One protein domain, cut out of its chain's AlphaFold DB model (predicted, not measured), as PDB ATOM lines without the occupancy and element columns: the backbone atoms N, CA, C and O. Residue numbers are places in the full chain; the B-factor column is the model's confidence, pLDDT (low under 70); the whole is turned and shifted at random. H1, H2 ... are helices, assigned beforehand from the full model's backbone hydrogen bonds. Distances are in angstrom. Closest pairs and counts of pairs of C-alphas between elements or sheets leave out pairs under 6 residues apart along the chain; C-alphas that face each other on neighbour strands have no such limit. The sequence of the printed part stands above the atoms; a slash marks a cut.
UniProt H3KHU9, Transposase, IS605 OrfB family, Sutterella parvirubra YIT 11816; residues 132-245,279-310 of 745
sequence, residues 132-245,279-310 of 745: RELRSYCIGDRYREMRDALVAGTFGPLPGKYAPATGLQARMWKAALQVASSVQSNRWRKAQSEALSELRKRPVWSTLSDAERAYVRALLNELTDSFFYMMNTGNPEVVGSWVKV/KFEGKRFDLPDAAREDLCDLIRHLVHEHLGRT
ATOM      1  N   ARG A 132     159.999 177.422 206.561       89.00
ATOM      2  CA  ARG A 132     158.999 178.411 206.115       89.00
ATOM      3  C   ARG A 132     159.610 179.532 205.261       89.00
ATOM      4  O   ARG A 132     159.049 179.938 204.246       89.00
ATOM      5  N   GLU A 133     160.782 179.990 205.667       87.12
ATOM      6  CA  GLU A 133     161.554 181.087 205.096       87.12
ATOM      7  C   GLU A 133     162.424 180.680 203.896       87.12
ATOM      8  O   GLU A 133     162.883 181.548 203.158       87.12
ATOM      9  N   LEU A 134     162.626 179.374 203.661       90.19
ATOM     10  CA  LEU A 134     163.501 178.859 202.597       90.19
ATOM     11  C   LEU A 134     162.781 178.044 201.522       90.19
ATOM     12  O   LEU A 134     163.323 177.827 200.440       90.19
ATOM     13  N   ARG A 135     161.556 177.587 201.775       91.19
ATOM     14  CA  ARG A 135     160.835 176.707 200.846       91.19
ATOM     15  C   ARG A 135     160.536 177.316 199.477       91.19
ATOM     16  O   ARG A 135     160.420 176.572 198.509       91.19
ATOM     17  N   SER A 136     160.485 178.641 199.344       91.19
ATOM     18  CA  SER A 136     160.331 179.305 198.038       91.19
ATOM     19  C   SER A 136     161.540 179.100 197.114       91.19
ATOM     20  O   SER A 136     161.393 179.161 195.894       91.19
ATOM     21  N   TYR A 137     162.718 178.758 197.650       92.44
ATOM     22  CA  TYR A 137     163.888 178.426 196.831       92.44
ATOM     23  C   TYR A 137     163.736 177.101 196.068       92.44
ATOM     24  O   TYR A 137     164.541 176.831 195.178       92.44
ATOM     25  N   CYS A 138     162.700 176.292 196.343       92.94
ATOM     26  CA  CYS A 138     162.388 175.118 195.520       92.94
ATOM     27  C   CYS A 138     161.613 175.446 194.226       92.94
ATOM     28  O   CYS A 138     161.355 174.552 193.415       92.94
ATOM     29  N   ILE A 139     161.233 176.711 194.002       91.75
ATOM     30  CA  ILE A 139     160.556 177.138 192.773       91.75
ATOM     31  C   ILE A 139     161.570 177.189 191.626       91.75
ATOM     32  O   ILE A 139     162.463 178.037 191.603       91.75
ATOM     33  N   GLY A 140     161.401 176.306 190.640       86.81
ATOM     34  CA  GLY A 140     162.190 176.316 189.408       86.81
ATOM     35  C   GLY A 140     163.699 176.322 189.673       86.81
ATOM     36  O   GLY A 140     164.228 175.428 190.330       86.81
ATOM     37  N   ASP A 141     164.386 177.342 189.156       87.75
ATOM     38  CA  ASP A 141     165.842 177.493 189.259       87.75
ATOM     39  C   ASP A 141     166.308 178.343 190.460       87.75
ATOM     40  O   ASP A 141     167.508 178.589 190.597       87.75
ATOM     41  N   ARG A 142     165.410 178.764 191.365       91.44
ATOM     42  CA  ARG A 142     165.758 179.653 192.494       91.44
ATOM     43  C   ARG A 142     166.731 179.043 193.495       91.44
ATOM     44  O   ARG A 142     167.468 179.774 194.147       91.44
ATOM     45  N   TYR A 143     166.844 177.717 193.566       93.56
ATOM     46  CA  TYR A 143     167.902 177.066 194.346       93.56
ATOM     47  C   TYR A 143     169.306 177.550 193.938       93.56
ATOM     48  O   TYR A 143     170.234 177.461 194.742       93.56
ATOM     49  N   ARG A 144     169.482 178.071 192.711       92.88
ATOM     50  CA  ARG A 144     170.733 178.688 192.249       92.88
ATOM     51  C   ARG A 144     171.029 180.008 192.954       92.88
ATOM     52  O   ARG A 144     172.183 180.233 193.283       92.88
ATOM     53  N   GLU A 145     170.020 180.824 193.250       92.44
ATOM     54  CA  GLU A 145     170.181 182.069 194.019       92.44
ATOM     55  C   GLU A 145     170.727 181.748 195.415       92.44
ATOM     56  O   GLU A 145     171.754 182.280 195.836       92.44
ATOM     57  N   MET A 146     170.096 180.782 196.092       92.44
ATOM     58  CA  MET A 146     170.556 180.271 197.383       92.44
ATOM     59  C   MET A 146     171.967 179.677 197.288       92.44
ATOM     60  O   MET A 146     172.827 179.978 198.111       92.44
ATOM     61  N   ARG A 147     172.234 178.856 196.266       93.38
ATOM     62  CA  ARG A 147     173.557 178.273 196.003       93.38
ATOM     63  C   ARG A 147     174.631 179.348 195.849       93.38
ATOM     64  O   ARG A 147     175.713 179.200 196.413       93.38
ATOM     65  N   ASP A 148     174.363 180.385 195.067       92.88
ATOM     66  CA  ASP A 148     175.342 181.418 194.733       92.88
ATOM     67  C   ASP A 148     175.620 182.314 195.945       92.88
ATOM     68  O   ASP A 148     176.783 182.589 196.244       92.88
ATOM     69  N   ALA A 149     174.593 182.632 196.738       90.31
ATOM     70  CA  ALA A 149     174.753 183.302 198.026       90.31
ATOM     71  C   ALA A 149     175.551 182.461 199.043       90.31
ATOM     72  O   ALA A 149     176.412 182.989 199.744       90.31
ATOM     73  N   LEU A 150     175.333 181.139 199.099       92.69
ATOM     74  CA  LEU A 150     176.108 180.221 199.949       92.69
ATOM     75  C   LEU A 150     177.583 180.127 199.524       92.69
ATOM     76  O   LEU A 150     178.468 179.972 200.367       92.69
ATOM     77  N   VAL A 151     177.861 180.220 198.219       91.62
ATOM     78  CA  VAL A 151     179.231 180.268 197.680       91.62
ATOM     79  C   VAL A 151     179.906 181.601 198.014       91.62
ATOM     80  O   VAL A 151     181.081 181.607 198.379       91.62
ATOM     81  N   ALA A 152     179.171 182.710 197.911       89.81
ATOM     82  CA  ALA A 152     179.654 184.045 198.261       89.81
ATOM     83  C   ALA A 152     179.778 184.264 199.781       89.81
ATOM     84  O   ALA A 152     180.496 185.161 200.215       89.81
ATOM     85  N   GLY A 153     179.111 183.436 200.589       89.38
ATOM     86  CA  GLY A 153     179.044 183.571 202.044       89.38
ATOM     87  C   GLY A 153     178.070 184.647 202.530       89.38
ATOM     88  O   GLY A 153     178.133 185.049 203.688       89.38
ATOM     89  N   THR A 154     177.171 185.102 201.657       88.88
ATOM     90  CA  THR A 154     176.204 186.184 201.901       88.88
ATOM     91  C   THR A 154     174.802 185.672 202.236       88.88
ATOM     92  O   THR A 154     173.867 186.458 202.382       88.88
ATOM     93  N   PHE A 155     174.616 184.354 202.351       86.06
ATOM     94  CA  PHE A 155     173.310 183.770 202.637       86.06
ATOM     95  C   PHE A 155     172.942 183.957 204.114       86.06
ATOM     96  O   PHE A 155     173.329 183.161 204.959       86.06
ATOM     97  N   GLY A 156     172.177 185.009 204.425       73.62
ATOM     98  CA  GLY A 156     171.848 185.421 205.800       73.62
ATOM     99  C   GLY A 156     171.440 184.301 206.777       73.62
ATOM    100  O   GLY A 156     171.943 184.296 207.898       73.62
ATOM    101  N   PRO A 157     170.600 183.316 206.389       75.56
ATOM    102  CA  PRO A 157     170.216 182.207 207.272       75.56
ATOM    103  C   PRO A 157     171.344 181.223 207.628       75.56
ATOM    104  O   PRO A 157     171.189 180.432 208.557       75.56
ATOM    105  N   LEU A 158     172.441 181.221 206.865       74.56
ATOM    106  CA  LEU A 158     173.644 180.409 207.071       74.56
ATOM    107  C   LEU A 158     174.869 181.272 206.714       74.56
ATOM    108  O   LEU A 158     175.408 181.131 205.611       74.56
ATOM    109  N   PRO A 159     175.275 182.200 207.598       66.31
ATOM    110  CA  PRO A 159     176.328 183.155 207.290       66.31
ATOM    111  C   PRO A 159     177.684 182.456 207.108       66.31
ATOM    112  O   PRO A 159     178.008 181.501 207.817       66.31
ATOM    113  N   GLY A 160     178.487 182.957 206.166       80.44
ATOM    114  CA  GLY A 160     179.806 182.408 205.839       80.44
ATOM    115  C   GLY A 160     179.805 181.434 204.657       80.44
ATOM    116  O   GLY A 160     178.768 180.978 204.177       80.44
ATOM    117  N   LYS A 161     181.001 181.142 204.127       84.88
ATOM    118  CA  LYS A 161     181.157 180.241 202.975       84.88
ATOM    119  C   LYS A 161     180.725 178.827 203.353       84.88
ATOM    120  O   LYS A 161     181.251 178.247 204.300       84.88
ATOM    121  N   TYR A 162     179.812 178.254 202.575       89.25
ATOM    122  CA  TYR A 162     179.297 176.922 202.866       89.25
ATOM    123  C   TYR A 162     180.365 175.831 202.701       89.25
ATOM    124  O   TYR A 162     180.894 175.619 201.606       89.25
ATOM    125  N   ALA A 163     180.611 175.091 203.782       85.88
ATOM    126  CA  ALA A 163     181.421 173.881 203.802       85.88
ATOM    127  C   ALA A 163     180.575 172.712 204.341       85.88
ATOM    128  O   ALA A 163     180.103 172.767 205.480       85.88
ATOM    129  N   PRO A 164     180.324 171.657 203.548       87.25
ATOM    130  CA  PRO A 164     179.499 170.548 204.001       87.25
ATOM    131  C   PRO A 164     180.241 169.689 205.032       87.25
ATOM    132  O   PRO A 164     181.338 169.201 204.771       87.25
ATOM    133  N   ALA A 165     179.600 169.406 206.172       84.81
ATOM    134  CA  ALA A 165     180.117 168.479 207.191       84.81
ATOM    135  C   ALA A 165     180.314 167.046 206.656       84.81
ATOM    136  O   ALA A 165     181.047 166.245 207.230       84.81
ATOM    137  N   THR A 166     179.669 166.716 205.534       86.19
ATOM    138  CA  THR A 166     179.860 165.454 204.815       86.19
ATOM    139  C   THR A 166     181.192 165.392 204.061       86.19
ATOM    140  O   THR A 166     181.526 164.329 203.551       86.19
ATOM    141  N   GLY A 167     181.967 166.477 203.966       87.94
ATOM    142  CA  GLY A 167     183.243 166.508 203.237       87.94
ATOM    143  C   GLY A 167     183.099 166.448 201.711       87.94
ATOM    144  O   GLY A 167     184.088 166.273 201.004       87.94
ATOM    145  N   LEU A 168     181.877 166.578 201.182       91.19
ATOM    146  CA  LEU A 168     181.643 166.623 199.743       91.19
ATOM    147  C   LEU A 168     182.266 167.869 199.116       91.19
ATOM    148  O   LEU A 168     182.137 168.987 199.615       91.19
ATOM    149  N   GLN A 169     182.879 167.691 197.952       90.88
ATOM    150  CA  GLN A 169     183.431 168.814 197.205       90.88
ATOM    151  C   GLN A 169     182.344 169.741 196.650       90.88
ATOM    152  O   GLN A 169     181.169 169.380 196.522       90.88
ATOM    153  N   ALA A 170     182.773 170.943 196.252       87.75
ATOM    154  CA  ALA A 170     181.897 172.034 195.845       87.75
ATOM    155  C   ALA A 170     180.853 171.651 194.787       87.75
ATOM    156  O   ALA A 170     179.701 172.053 194.888       87.75
ATOM    157  N   ARG A 171     181.231 170.873 193.768       88.44
ATOM    158  CA  ARG A 171     180.298 170.469 192.702       88.44
ATOM    159  C   ARG A 171     179.250 169.460 193.182       88.44
ATOM    160  O   ARG A 171     178.106 169.520 192.745       88.44
ATOM    161  N   MET A 172     179.613 168.580 194.113       90.94
ATOM    162  CA  MET A 172     178.737 167.509 194.594       90.94
ATOM    163  C   MET A 172     177.664 168.015 195.553       90.94
ATOM    164  O   MET A 172     176.498 167.667 195.389       90.94
ATOM    165  N   TRP A 173     178.012 168.879 196.514       92.69
ATOM    166  CA  TRP A 173     176.991 169.427 197.415       92.69
ATOM    167  C   TRP A 173     176.024 170.365 196.673       92.69
ATOM    168  O   TRP A 173     174.840 170.406 196.998       92.69
ATOM    169  N   LYS A 174     176.485 171.062 195.622       92.56
ATOM    170  CA  LYS A 174     175.616 171.863 194.738       92.56
ATOM    171  C   LYS A 174     174.617 170.983 193.986       92.56
ATOM    172  O   LYS A 174     173.441 171.333 193.905       92.56
ATOM    173  N   ALA A 175     175.066 169.832 193.480       90.88
ATOM    174  CA  ALA A 175     174.181 168.841 192.874       90.88
ATOM    175  C   ALA A 175     173.182 168.272 193.901       90.88
ATOM    176  O   ALA A 175     172.002 168.127 193.587       90.88
ATOM    177  N   ALA A 176     173.609 168.029 195.146       92.62
ATOM    178  CA  ALA A 176     172.718 167.601 196.229       92.62
ATOM    179  C   ALA A 176     171.621 168.641 196.525       92.62
ATOM    180  O   ALA A 176     170.453 168.275 196.650       92.62
ATOM    181  N   LEU A 177     171.962 169.935 196.559       94.00
ATOM    182  CA  LEU A 177     170.992 171.028 196.714       94.00
ATOM    183  C   LEU A 177     169.982 171.071 195.554       94.00
ATOM    184  O   LEU A 177     168.782 171.210 195.787       94.00
ATOM    185  N   GLN A 178     170.435 170.898 194.309       92.75
ATOM    186  CA  GLN A 178     169.546 170.827 193.144       92.75
ATOM    187  C   GLN A 178     168.572 169.638 193.228       92.75
ATOM    188  O   GLN A 178     167.377 169.779 192.938       92.75
ATOM    189  N   VAL A 179     169.064 168.464 193.638       90.75
ATOM    190  CA  VAL A 179     168.224 167.274 193.839       90.75
ATOM    191  C   VAL A 179     167.212 167.523 194.954       90.75
ATOM    192  O   VAL A 179     166.027 167.263 194.757       90.75
ATOM    193  N   ALA A 180     167.637 168.085 196.086       93.62
ATOM    194  CA  ALA A 180     166.752 168.426 197.196       93.62
ATOM    195  C   ALA A 180     165.660 169.431 196.796       93.62
ATOM    196  O   ALA A 180     164.491 169.228 197.127       93.62
ATOM    197  N   SER A 181     166.018 170.455 196.016       94.81
ATOM    198  CA  SER A 181     165.070 171.405 195.422       94.81
ATOM    199  C   SER A 181     164.025 170.697 194.566       94.81
ATOM    200  O   SER A 181     162.829 170.930 194.720       94.81
ATOM    201  N   SER A 182     164.463 169.768 193.714       91.62
ATOM    202  CA  SER A 182     163.560 168.986 192.865       91.62
ATOM    203  C   SER A 182     162.632 168.085 193.690       91.62
ATOM    204  O   SER A 182     161.448 167.970 193.380       91.62
ATOM    205  N   VAL A 183     163.143 167.463 194.760       91.69
ATOM    206  CA  VAL A 183     162.350 166.633 195.683       91.69
ATOM    207  C   VAL A 183     161.266 167.466 196.366       91.69
ATOM    208  O   VAL A 183     160.099 167.073 196.335       91.69
ATOM    209  N   GLN A 184     161.624 168.620 196.933       94.25
ATOM    210  CA  GLN A 184     160.654 169.488 197.601       94.25
ATOM    211  C   GLN A 184     159.646 170.083 196.616       94.25
ATOM    212  O   GLN A 184     158.447 170.034 196.880       94.25
ATOM    213  N   SER A 185     160.088 170.539 195.441       94.44
ATOM    214  CA  SER A 185     159.186 171.031 194.395       94.44
ATOM    215  C   SER A 185     158.152 169.973 194.000       94.44
ATOM    216  O   SER A 185     156.950 170.239 194.018       94.44
ATOM    217  N   ASN A 186     158.591 168.736 193.744       92.56
ATOM    218  CA  ASN A 186     157.693 167.630 193.406       92.56
ATOM    219  C   ASN A 186     156.720 167.291 194.543       92.56
ATOM    220  O   ASN A 186     155.552 167.014 194.276       92.56
ATOM    221  N   ARG A 187     157.173 167.325 195.803       93.50
ATOM    222  CA  ARG A 187     156.313 167.095 196.972       93.50
ATOM    223  C   ARG A 187     155.220 168.159 197.078       93.50
ATOM    224  O   ARG A 187     154.049 167.806 197.180       93.50
ATOM    225  N   TRP A 188     155.581 169.439 196.988       95.12
ATOM    226  CA  TRP A 188     154.616 170.541 197.033       95.12
ATOM    227  C   TRP A 188     153.653 170.515 195.841       95.12
ATOM    228  O   TRP A 188     152.447 170.665 196.025       95.12
ATOM    229  N   ARG A 189     154.148 170.237 194.627       95.56
ATOM    230  CA  ARG A 189     153.305 170.075 193.431       95.56
ATOM    231  C   ARG A 189     152.321 168.922 193.563       95.56
ATOM    232  O   ARG A 189     151.168 169.060 193.156       95.56
ATOM    233  N   LYS A 190     152.758 167.797 194.133       93.69
ATOM    234  CA  LYS A 190     151.881 166.660 194.413       93.69
ATOM    235  C   LYS A 190     150.777 167.062 195.394       93.69
ATOM    236  O   LYS A 190     149.614 166.844 195.078       93.69
ATOM    237  N   ALA A 191     151.127 167.719 196.501       95.06
ATOM    238  CA  ALA A 191     150.157 168.207 197.480       95.06
ATOM    239  C   ALA A 191     149.144 169.183 196.855       95.06
ATOM    240  O   ALA A 191     147.944 169.024 197.050       95.06
ATOM    241  N   GLN A 192     149.599 170.136 196.031       95.62
ATOM    242  CA  GLN A 192     148.711 171.047 195.299       95.62
ATOM    243  C   GLN A 192     147.775 170.301 194.332       95.62
ATOM    244  O   GLN A 192     146.589 170.621 194.249       95.62
ATOM    245  N   SER A 193     148.288 169.307 193.599       93.94
ATOM    246  CA  SER A 193     147.490 168.514 192.657       93.94
ATOM    247  C   SER A 193     146.445 167.649 193.363       93.94
ATOM    248  O   SER A 193     145.333 167.513 192.854       93.94
ATOM    249  N   GLU A 194     146.789 167.055 194.507       95.00
ATOM    250  CA  GLU A 194     145.863 166.261 195.320       95.00
ATOM    251  C   GLU A 194     144.811 167.155 195.979       95.00
ATOM    252  O   GLU A 194     143.624 166.893 195.806       95.00
ATOM    253  N   ALA A 195     145.219 168.274 196.587       95.69
ATOM    254  CA  ALA A 195     144.309 169.271 197.146       95.69
ATOM    255  C   ALA A 195     143.314 169.792 196.096       95.69
ATOM    256  O   ALA A 195     142.113 169.848 196.351       95.69
ATOM    257  N   LEU A 196     143.779 170.110 194.881       94.31
ATOM    258  CA  LEU A 196     142.904 170.536 193.785       94.31
ATOM    259  C   LEU A 196     141.961 169.415 193.331       94.31
ATOM    260  O   LEU A 196     140.798 169.671 193.018       94.31
ATOM    261  N   SER A 197     142.454 168.175 193.260       93.44
ATOM    262  CA  SER A 197     141.624 167.025 192.907       93.44
ATOM    263  C   SER A 197     140.559 166.745 193.961       93.44
ATOM    264  O   SER A 197     139.464 166.337 193.586       93.44
ATOM    265  N   GLU A 198     140.872 166.919 195.240       93.31
ATOM    266  CA  GLU A 198     139.946 166.685 196.342       93.31
ATOM    267  C   GLU A 198     138.912 167.802 196.433       93.31
ATOM    268  O   GLU A 198     137.713 167.535 196.472       93.31
ATOM    269  N   LEU A 199     139.354 169.056 196.312       92.94
ATOM    270  CA  LEU A 199     138.464 170.207 196.228       92.94
ATOM    271  C   LEU A 199     137.437 170.037 195.100       92.94
ATOM    272  O   LEU A 199     136.255 170.248 195.332       92.94
ATOM    273  N   ARG A 200     137.854 169.556 193.917       93.12
ATOM    274  CA  ARG A 200     136.961 169.285 192.770       93.12
ATOM    275  C   ARG A 200     135.877 168.235 193.030       93.12
ATOM    276  O   ARG A 200     134.893 168.221 192.294       93.12
ATOM    277  N   LYS A 201     136.062 167.345 194.008       92.44
ATOM    278  CA  LYS A 201     135.057 166.339 194.393       92.44
ATOM    279  C   LYS A 201     134.071 166.869 195.431       92.44
ATOM    280  O   LYS A 201     132.988 166.305 195.565       92.44
ATOM    281  N   ARG A 202     134.438 167.911 196.187       92.31
ATOM    282  CA  ARG A 202     133.589 168.462 197.248       92.31
ATOM    283  C   ARG A 202     132.391 169.214 196.646       92.31
ATOM    284  O   ARG A 202     132.563 169.899 195.637       92.31
ATOM    285  N   PRO A 203     131.204 169.174 197.287       90.69
ATOM    286  CA  PRO A 203     130.016 169.887 196.809       90.69
ATOM    287  C   PRO A 203     130.239 171.390 196.601       90.69
ATOM    288  O   PRO A 203     129.725 171.958 195.647       90.69
ATOM    289  N   VAL A 204     131.080 172.016 197.434       87.81
ATOM    290  CA  VAL A 204     131.425 173.444 197.329       87.81
ATOM    291  C   VAL A 204     132.035 173.822 195.971       87.81
ATOM    292  O   VAL A 204     131.930 174.960 195.539       87.81
ATOM    293  N   TRP A 205     132.648 172.889 195.235       90.44
ATOM    294  CA  TRP A 205     133.279 173.208 193.951       90.44
ATOM    295  C   TRP A 205     132.286 173.582 192.848       90.44
ATOM    296  O   TRP A 205     132.603 174.408 191.987       90.44
ATOM    297  N   SER A 206     131.096 172.974 192.843       88.56
ATOM    298  CA  SER A 206     130.057 173.312 191.865       88.56
ATOM    299  C   SER A 206     129.408 174.664 192.159       88.56
ATOM    300  O   SER A 206     128.865 175.267 191.234       88.56
ATOM    301  N   THR A 207     129.510 175.156 193.399       89.25
ATOM    302  CA  THR A 207     128.963 176.449 193.829       89.25
ATOM    303  C   THR A 207     129.933 177.615 193.629       89.25
ATOM    304  O   THR A 207     129.494 178.758 193.679       89.25
ATOM    305  N   LEU A 208     131.222 177.358 193.361       88.06
ATOM    306  CA  LEU A 208     132.209 178.413 193.095       88.06
ATOM    307  C   LEU A 208     131.974 179.111 191.745       88.06
ATOM    308  O   LEU A 208     131.838 178.471 190.693       88.06
ATOM    309  N   SER A 209     132.054 180.438 191.766       87.06
ATOM    310  CA  SER A 209     132.104 181.319 190.602       87.06
ATOM    311  C   SER A 209     133.365 181.103 189.752       87.06
ATOM    312  O   SER A 209     134.363 180.507 190.171       87.06
ATOM    313  N   ASP A 210     133.359 181.620 188.521       81.12
ATOM    314  CA  ASP A 210     134.539 181.568 187.648       81.12
ATOM    315  C   ASP A 210     135.747 182.313 188.232       81.12
ATOM    316  O   ASP A 210     136.879 181.861 188.048       81.12
ATOM    317  N   ALA A 211     135.511 183.409 188.962       81.25
ATOM    318  CA  ALA A 211     136.554 184.176 189.636       81.25
ATOM    319  C   ALA A 211     137.188 183.373 190.783       81.25
ATOM    320  O   ALA A 211     138.412 183.256 190.844       81.25
ATOM    321  N   GLU A 212     136.375 182.731 191.625       85.56
ATOM    322  CA  GLU A 212     136.854 181.862 192.711       85.56
ATOM    323  C   GLU A 212     137.624 180.659 192.160       85.56
ATOM    324  O   GLU A 212     138.717 180.335 192.627       85.56
ATOM    325  N   ARG A 213     137.126 180.024 191.091       87.56
ATOM    326  CA  ARG A 213     137.843 178.924 190.426       87.56
ATOM    327  C   ARG A 213     139.159 179.379 189.802       87.56
ATOM    328  O   ARG A 213     140.113 178.597 189.783       87.56
ATOM    329  N   ALA A 214     139.231 180.601 189.277       84.12
ATOM    330  CA  ALA A 214     140.474 181.180 188.774       84.12
ATOM    331  C   ALA A 214     141.473 181.444 189.912       84.12
ATOM    332  O   ALA A 214     142.641 181.090 189.772       84.12
ATOM    333  N   TYR A 215     141.006 181.958 191.052       87.25
ATOM    334  CA  TYR A 215     141.816 182.159 192.257       87.25
ATOM    335  C   TYR A 215     142.375 180.840 192.810       87.25
ATOM    336  O   TYR A 215     143.573 180.721 193.054       87.25
ATOM    337  N   VAL A 216     141.558 179.788 192.894       90.12
ATOM    338  CA  VAL A 216     142.039 178.449 193.278       90.12
ATOM    339  C   VAL A 216     143.118 177.948 192.309       90.12
ATOM    340  O   VAL A 216     144.156 177.430 192.725       90.12
ATOM    341  N   ARG A 217     142.894 178.096 190.996       88.50
ATOM    342  CA  ARG A 217     143.871 177.690 189.969       88.50
ATOM    343  C   ARG A 217     145.177 178.470 190.088       88.50
ATOM    344  O   ARG A 217     146.229 177.869 189.895       88.50
ATOM    345  N   ALA A 218     145.118 179.752 190.438       85.88
ATOM    346  CA  ALA A 218     146.292 180.587 190.675       85.88
ATOM    347  C   ALA A 218     147.230 180.019 191.736       85.88
ATOM    348  O   ALA A 218     148.449 180.052 191.590       85.88
ATOM    349  N   LEU A 219     146.632 179.493 192.800       90.12
ATOM    350  CA  LEU A 219     147.344 178.994 193.962       90.12
ATOM    351  C   LEU A 219     147.755 177.528 193.829       90.12
ATOM    352  O   LEU A 219     148.710 177.127 194.480       90.12
ATOM    353  N   LEU A 220     147.057 176.715 193.025       93.06
ATOM    354  CA  LEU A 220     147.263 175.257 192.983       93.06
ATOM    355  C   LEU A 220     147.807 174.705 191.653       93.06
ATOM    356  O   LEU A 220     148.246 173.551 191.611       93.06
ATOM    357  N   ASN A 221     147.821 175.473 190.559       87.19
ATOM    358  CA  ASN A 221     148.323 174.963 189.274       87.19
ATOM    359  C   ASN A 221     149.851 174.894 189.199       87.19
ATOM    360  O   ASN A 221     150.383 174.014 188.524       87.19
ATOM    361  N   GLU A 222     150.550 175.782 189.895       88.81
ATOM    362  CA  GLU A 222     152.008 175.862 189.895       88.81
ATOM    363  C   GLU A 222     152.529 176.400 191.233       88.81
ATOM    364  O   GLU A 222     151.762 176.893 192.061       88.81
ATOM    365  N   LEU A 223     153.834 176.259 191.476       91.25
ATOM    366  CA  LEU A 223     154.465 176.857 192.650       91.25
ATOM    367  C   LEU A 223     154.793 178.315 192.344       91.25
ATOM    368  O   LEU A 223     155.578 178.590 191.440       91.25
ATOM    369  N   THR A 224     154.222 179.226 193.122       90.38
ATOM    370  CA  THR A 224     154.424 180.673 192.988       90.38
ATOM    371  C   THR A 224     154.825 181.288 194.323       90.38
ATOM    372  O   THR A 224     154.635 180.686 195.386       90.38
ATOM    373  N   ASP A 225     155.348 182.513 194.279       87.06
ATOM    374  CA  ASP A 225     155.571 183.300 195.492       87.06
ATOM    375  C   ASP A 225     154.260 183.542 196.243       87.06
ATOM    376  O   ASP A 225     154.229 183.385 197.458       87.06
ATOM    377  N   SER A 226     153.156 183.810 195.533       86.75
ATOM    378  CA  SER A 226     151.833 183.961 196.149       86.75
ATOM    379  C   SER A 226     151.369 182.692 196.860       86.75
ATOM    380  O   SER A 226     150.887 182.773 197.985       86.75
ATOM    381  N   PHE A 227     151.573 181.514 196.263       92.31
ATOM    382  CA  PHE A 227     151.263 180.247 196.925       92.31
ATOM    383  C   PHE A 227     152.053 180.088 198.227       92.31
ATOM    384  O   PHE A 227     151.470 179.807 199.272       92.31
ATOM    385  N   PHE A 228     153.373 180.292 198.200       91.75
ATOM    386  CA  PHE A 228     154.181 180.120 199.405       91.75
ATOM    387  C   PHE A 228     153.967 181.219 200.444       91.75
ATOM    388  O   PHE A 228     154.040 180.910 201.636       91.75
ATOM    389  N   TYR A 229     153.671 182.448 200.018       88.94
ATOM    390  CA  TYR A 229     153.263 183.552 200.882       88.94
ATOM    391  C   TYR A 229     151.961 183.208 201.605       88.94
ATOM    392  O   TYR A 229     151.960 183.161 202.832       88.94
ATOM    393  N   MET A 230     150.916 182.807 200.874       91.50
ATOM    394  CA  MET A 230     149.637 182.351 201.430       91.50
ATOM    395  C   MET A 230     149.819 181.155 202.373       91.50
ATOM    396  O   MET A 230     149.341 181.152 203.510       91.50
ATOM    397  N   MET A 231     150.583 180.142 201.962       92.31
ATOM    398  CA  MET A 231     150.900 179.004 202.822       92.31
ATOM    399  C   MET A 231     151.742 179.422 204.042       92.31
ATOM    400  O   MET A 231     151.801 178.680 205.022       92.31
ATOM    401  N   ASN A 232     152.469 180.543 203.998       88.50
ATOM    402  CA  ASN A 232     153.294 181.018 205.106       88.50
ATOM    403  C   ASN A 232     152.428 181.788 206.090       88.50
ATOM    404  O   ASN A 232     152.422 181.445 207.264       88.50
ATOM    405  N   THR A 233     151.756 182.839 205.640       86.56
ATOM    406  CA  THR A 233     151.124 183.860 206.483       86.56
ATOM    407  C   THR A 233     149.645 183.606 206.743       86.56
ATOM    408  O   THR A 233     149.124 184.155 207.701       86.56
ATOM    409  N   GLY A 234     148.981 182.791 205.916       83.19
ATOM    410  CA  GLY A 234     147.516 182.720 205.880       83.19
ATOM    411  C   GLY A 234     146.879 183.863 205.085       83.19
ATOM    412  O   GLY A 234     145.674 183.859 204.880       83.19
ATOM    413  N   ASN A 235     147.675 184.818 204.590       81.81
ATOM    414  CA  ASN A 235     147.162 185.969 203.858       81.81
ATOM    415  C   ASN A 235     146.720 185.551 202.436       81.81
ATOM    416  O   ASN A 235     147.536 184.983 201.698       81.81
ATOM    417  N   PRO A 236     145.478 185.861 202.020       78.25
ATOM    418  CA  PRO A 236     144.940 185.561 200.689       78.25
ATOM    419  C   PRO A 236     145.465 186.469 199.554       78.25
ATOM    420  O   PRO A 236     144.858 186.589 198.481       78.25
ATOM    421  N   GLU A 237     146.559 187.194 199.773       76.50
ATOM    422  CA  GLU A 237     147.131 188.070 198.760       76.50
ATOM    423  C   GLU A 237     147.795 187.262 197.636       76.50
ATOM    424  O   GLU A 237     148.819 186.597 197.811       76.50
ATOM    425  N   VAL A 238     147.200 187.343 196.445       67.50
ATOM    426  CA  VAL A 238     147.740 186.767 195.213       67.50
ATOM    427  C   VAL A 238     148.063 187.899 194.253       67.50
ATOM    428  O   VAL A 238     147.192 188.692 193.896       67.50
ATOM    429  N   VAL A 239     149.319 187.956 193.815       57.38
ATOM    430  CA  VAL A 239     149.815 188.966 192.879       57.38
ATOM    431  C   VAL A 239     150.131 188.262 191.563       57.38
ATOM    432  O   VAL A 239     151.013 187.410 191.506       57.38
ATOM    433  N   GLY A 240     149.400 188.590 190.495       48.16
ATOM    434  CA  GLY A 240     149.647 188.019 189.170       48.16
ATOM    435  C   GLY A 240     148.697 188.538 188.091       48.16
ATOM    436  O   GLY A 240     147.521 188.779 188.353       48.16
ATOM    437  N   SER A 241     149.226 188.709 186.875       39.94
ATOM    438  CA  SER A 241     148.473 189.032 185.658       39.94
ATOM    439  C   SER A 241     147.804 187.777 185.090       39.94
ATOM    440  O   SER A 241     148.483 186.772 184.869       39.94
ATOM    441  N   TRP A 242     146.510 187.845 184.781       39.88
ATOM    442  CA  TRP A 242     145.750 186.719 184.229       39.88
ATOM    443  C   TRP A 242     145.514 186.886 182.731       39.88
ATOM    444  O   TRP A 242     145.179 187.971 182.257       39.88
ATOM    445  N   VAL A 243     145.620 185.782 181.988       33.47
ATOM    446  CA  VAL A 243     145.108 185.676 180.616       33.47
ATOM    447  C   VAL A 243     143.849 184.819 180.668       33.47
ATOM    448  O   VAL A 243     143.917 183.612 180.904       33.47
ATOM    449  N   LYS A 244     142.683 185.437 180.466       32.16
ATOM    450  CA  LYS A 244     141.433 184.695 180.282       32.16
ATOM    451  C   LYS A 244     141.446 184.105 178.869       32.16
ATOM    452  O   LYS A 244     141.341 184.844 177.895       32.16
ATOM    453  N   VAL A 245     141.592 182.787 178.751       32.47
ATOM    454  CA  VAL A 245     141.312 182.075 177.497       32.47
ATOM    455  C   VAL A 245     139.840 181.683 177.542       32.47
ATOM    456  O   VAL A 245     139.471 180.726 178.219       32.47
ATOM    457  N   LYS A 279     144.840 191.332 177.612       28.95
ATOM    458  CA  LYS A 279     145.682 191.541 178.792       28.95
ATOM    459  C   LYS A 279     144.873 192.382 179.777       28.95
ATOM    460  O   LYS A 279     144.562 193.532 179.480       28.95
ATOM    461  N   PHE A 280     144.513 191.806 180.917       34.59
ATOM    462  CA  PHE A 280     144.104 192.595 182.072       34.59
ATOM    463  C   PHE A 280     145.366 192.888 182.884       34.59
ATOM    464  O   PHE A 280     145.895 192.012 183.567       34.59
ATOM    465  N   GLU A 281     145.875 194.112 182.777       36.41
ATOM    466  CA  GLU A 281     146.767 194.671 183.792       36.41
ATOM    467  C   GLU A 281     145.867 195.213 184.908       36.41
ATOM    468  O   GLU A 281     145.363 196.329 184.834       36.41
ATOM    469  N   GLY A 282     145.571 194.363 185.894       38.41
ATOM    470  CA  GLY A 282     144.710 194.687 187.031       38.41
ATOM    471  C   GLY A 282     145.388 194.350 188.356       38.41
ATOM    472  O   GLY A 282     145.996 193.289 188.499       38.41
ATOM    473  N   LYS A 283     145.295 195.276 189.317       44.53
ATOM    474  CA  LYS A 283     145.648 195.070 190.726       44.53
ATOM    475  C   LYS A 283     144.528 194.260 191.390       44.53
ATOM    476  O   LYS A 283     143.385 194.684 191.293       44.53
ATOM    477  N   ARG A 284     144.887 193.201 192.135       50.44
ATOM    478  CA  ARG A 284     143.997 192.376 192.988       50.44
ATOM    479  C   ARG A 284     143.043 191.476 192.174       50.44
ATOM    480  O   ARG A 284     142.524 191.863 191.137       50.44
ATOM    481  N   PHE A 285     142.840 190.235 192.617       61.88
ATOM    482  CA  PHE A 285     141.678 189.464 192.168       61.88
ATOM    483  C   PHE A 285     140.427 190.209 192.647       61.88
ATOM    484  O   PHE A 285     140.331 190.459 193.848       61.88
ATOM    485  N   ASP A 286     139.496 190.546 191.750       62.41
ATOM    486  CA  ASP A 286     138.188 191.133 192.092       62.41
ATOM    487  C   ASP A 286     137.300 190.087 192.797       62.41
ATOM    488  O   ASP A 286     136.325 189.575 192.250       62.41
ATOM    489  N   LEU A 287     137.696 189.708 194.011       71.19
ATOM    490  CA  LEU A 287     137.012 188.785 194.907       71.19
ATOM    491  C   LEU A 287     136.881 189.451 196.282       71.19
ATOM    492  O   LEU A 287     137.880 189.997 196.769       71.19
ATOM    493  N   PRO A 288     135.698 189.384 196.927       80.38
ATOM    494  CA  PRO A 288     135.517 189.878 198.288       80.38
ATOM    495  C   PRO A 288     136.548 189.273 199.245       80.38
ATOM    496  O   PRO A 288     136.889 188.097 199.123       80.38
ATOM    497  N   ASP A 289     137.029 190.067 200.202       78.62
ATOM    498  CA  ASP A 289     138.086 189.651 201.134       78.62
ATOM    499  C   ASP A 289     137.692 188.380 201.904       78.62
ATOM    500  O   ASP A 289     138.450 187.413 201.876       78.62
ATOM    501  N   ALA A 290     136.456 188.318 202.412       82.75
ATOM    502  CA  ALA A 290     135.908 187.142 203.096       82.75
ATOM    503  C   ALA A 290     135.942 185.863 202.234       82.75
ATOM    504  O   ALA A 290     136.395 184.815 202.682       82.75
ATOM    505  N   ALA A 291     135.555 185.952 200.956       81.88
ATOM    506  CA  ALA A 291     135.576 184.798 200.054       81.88
ATOM    507  C   ALA A 291     137.007 184.305 199.781       81.88
ATOM    508  O   ALA A 291     137.244 183.111 199.591       81.88
ATOM    509  N   ARG A 292     137.987 185.220 199.757       82.62
ATOM    510  CA  ARG A 292     139.392 184.838 199.591       82.62
ATOM    511  C   ARG A 292     139.975 184.224 200.860       82.62
ATOM    512  O   ARG A 292     140.790 183.315 200.731       82.62
ATOM    513  N   GLU A 293     139.572 184.699 202.035       87.62
ATOM    514  CA  GLU A 293     139.949 184.135 203.339       87.62
ATOM    515  C   GLU A 293     139.420 182.702 203.490       87.62
ATOM    516  O   GLU A 293     140.219 181.784 203.674       87.62
ATOM    517  N   ASP A 294     138.126 182.475 203.243       88.06
ATOM    518  CA  ASP A 294     137.510 181.141 203.310       88.06
ATOM    519  C   ASP A 294     138.196 180.137 202.367       88.06
ATOM    520  O   ASP A 294     138.527 179.003 202.738       88.06
ATOM    521  N   LEU A 295     138.453 180.554 201.120       89.56
ATOM    522  CA  LEU A 295     139.158 179.722 200.144       89.56
ATOM    523  C   LEU A 295     140.620 179.493 200.535       89.56
ATOM    524  O   LEU A 295     141.132 178.393 200.324       89.56
ATOM    525  N   CYS A 296     141.298 180.504 201.081       91.38
ATOM    526  CA  CYS A 296     142.672 180.395 201.565       91.38
ATOM    527  C   CYS A 296     142.778 179.332 202.662       91.38
ATOM    528  O   CYS A 296     143.611 178.427 202.555       91.38
ATOM    529  N   ASP A 297     141.905 179.385 203.666       91.88
ATOM    530  CA  ASP A 297     141.910 178.446 204.787       91.88
ATOM    531  C   ASP A 297     141.606 177.019 204.337       91.88
ATOM    532  O   ASP A 297     142.329 176.080 204.695       91.88
ATOM    533  N   LEU A 298     140.612 176.852 203.461       92.12
ATOM    534  CA  LEU A 298     140.292 175.557 202.868       92.12
ATOM    535  C   LEU A 298     141.471 174.986 202.067       92.12
ATOM    536  O   LEU A 298     141.812 173.808 202.212       92.12
ATOM    537  N   ILE A 299     142.112 175.806 201.228       94.50
ATOM    538  CA  ILE A 299     143.276 175.394 200.437       94.50
ATOM    539  C   ILE A 299     144.427 174.992 201.358       94.50
ATOM    540  O   ILE A 299     145.022 173.932 201.159       94.50
ATOM    541  N   ARG A 300     144.744 175.811 202.364       95.00
ATOM    542  CA  ARG A 300     145.823 175.536 203.320       95.00
ATOM    543  C   ARG A 300     145.591 174.214 204.036       95.00
ATOM    544  O   ARG A 300     146.514 173.402 204.102       95.00
ATOM    545  N   HIS A 301     144.373 173.986 204.522       94.44
ATOM    546  CA  HIS A 301     143.996 172.744 205.186       94.44
ATOM    547  C   HIS A 301     144.222 171.527 204.277       94.44
ATOM    548  O   HIS A 301     144.975 170.624 204.642       94.44
ATOM    549  N   LEU A 302     143.669 171.553 203.060       94.94
ATOM    550  CA  LEU A 302     143.818 170.470 202.081       94.94
ATOM    551  C   LEU A 302     145.282 170.220 201.698       94.94
ATOM    552  O   LEU A 302     145.732 169.079 201.612       94.94
ATOM    553  N   VAL A 303     146.057 171.280 201.465       95.62
ATOM    554  CA  VAL A 303     147.475 171.142 201.118       95.62
ATOM    555  C   VAL A 303     148.248 170.517 202.277       95.62
ATOM    556  O   VAL A 303     149.054 169.626 202.030       95.62
ATOM    557  N   HIS A 304     148.009 170.931 203.525       92.88
ATOM    558  CA  HIS A 304     148.672 170.344 204.692       92.88
ATOM    559  C   HIS A 304     148.298 168.874 204.914       92.88
ATOM    560  O   HIS A 304     149.183 168.078 205.231       92.88
ATOM    561  N   GLU A 305     147.036 168.506 204.687       93.06
ATOM    562  CA  GLU A 305     146.562 167.119 204.725       93.06
ATOM    563  C   GLU A 305     147.327 166.235 203.719       93.06
ATOM    564  O   GLU A 305     147.816 165.158 204.067       93.06
ATOM    565  N   HIS A 306     147.520 166.728 202.490       92.75
ATOM    566  CA  HIS A 306     148.163 165.982 201.401       92.75
ATOM    567  C   HIS A 306     149.696 166.107 201.331       92.75
ATOM    568  O   HIS A 306     150.354 165.310 200.657       92.75
ATOM    569  N   LEU A 307     150.310 167.079 202.013       89.56
ATOM    570  CA  LEU A 307     151.762 167.307 201.953       89.56
ATOM    571  C   LEU A 307     152.573 166.145 202.544       89.56
ATOM    572  O   LEU A 307     153.715 165.900 202.130       89.56
ATOM    573  N   GLY A 308     151.981 165.427 203.502       83.44
ATOM    574  CA  GLY A 308     152.594 164.288 204.177       83.44
ATOM    575  C   GLY A 308     153.884 164.644 204.925       83.44
ATOM    576  O   GLY A 308     154.240 165.810 205.108       83.44
ATOM    577  N   ARG A 309     154.621 163.618 205.365       86.19
ATOM    578  CA  ARG A 309     155.904 163.790 206.069       86.19
ATOM    579  C   ARG A 309     157.014 164.250 205.126       86.19
ATOM    580  O   ARG A 309     157.010 163.920 203.939       86.19
ATOM    581  N   THR A 310     157.987 164.967 205.678       85.56
ATOM    582  CA  THR A 310     159.159 165.433 204.931       85.56
ATOM    583  C   THR A 310     159.973 164.236 204.434       85.56
ATOM    584  O   THR A 310     160.271 163.339 205.227       85.56
TER     585      THR A 310
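Overview. This is residues 132 to 245 and 279 to 310 of the 745 residues of the protein "Transposase, IS605 OrfB family" of Sutterella parvirubra YIT 11816 (UniProt H3KHU9). One long helix, H3, makes the spine of this elongated model, and shorter helices gather along one side of it. H1 and H2 pack on its earlier part, H2 folding back against it as a helical hairpin, while H5 packs on its later part and H7 crosses that part steeply. The printed part has 146 residues with seven named helices, H1 to H7 in chain order, and no named strand; the class is all helix. The whole is only just loose, close to compact, with a radius of gyration of the C-alphas of 18.0 A and spans of 56 by 34 by 27 A.

Arrangement. Start at H1, residues 135 to 138, which touches the hub H3, residues 170 to 199, at its residues 181 to 185 alone; the closest C-alphas, of Cys 138 and Ser 181, are 4.6 A apart. Next, H2, residues 143 to 152, touches H3 at residues 174 to 181 alone, a shallow tilt of 30 degrees, opposite ways, with the C-alphas of Tyr 143 and Ser 181 closest at 6.4 A. H4, residues 204 to 207, is close to H3 but not clearly touching, with the C-alphas of Leu 199 and Trp 205 closest at 6.4 A. H5, residues 210 to 220, touches H3 at a shallow tilt of 29 degrees, opposite ways; look at the C-alphas of Gln 192 and Leu 220, the closest at 5.0 A. H6, residues 225 to 233, touches H5 only at the corner, about perpendicular at 84 degrees, with the C-alphas of Leu 219 and Phe 227 closest at 5.1 A. H7, residues 289 to 307, touches H3 at a steep tilt of 61 degrees, opposite ways; its closest C-alphas there are those of Ala 191 and Leu 307, 4.8 A apart. Helix packing is part aligned, part crossed: among the four touching pairs with a tilt, two are shallow. In H2, H3, H5, H6 and H7 every O i to N i+4 pair is within hydrogen-bond range; H1 and H4 are too short for such a pair.

Along the chain. Find C-alpha 135 at (160.835, 176.707, 200.846), where H1 begins. H2 is 14.2 A long. From C-alpha 170 at (181.897, 172.034, 195.845), H3 runs 43.5 A to C-alpha 199. H5 is 15.2 A long and H6 11.9 A. H7 runs 26.2 A, ending at C-alpha 307, (151.762, 167.307, 201.953).

Size, cuts and confidence. The C-alphas farthest apart, of Gly 167 and Thr 207, are 56.0 A apart. Residues 246 to 278 are not printed, and C-alphas 245 and 279 across the cut are 10.5 A apart; beside it, residues 242 to 243 pair antiparallel with 279 to 280. The link from H2 to H3 is long, with 17 residues. Residues 159, 238 to 245 and 279 to 286 have pLDDT under 70.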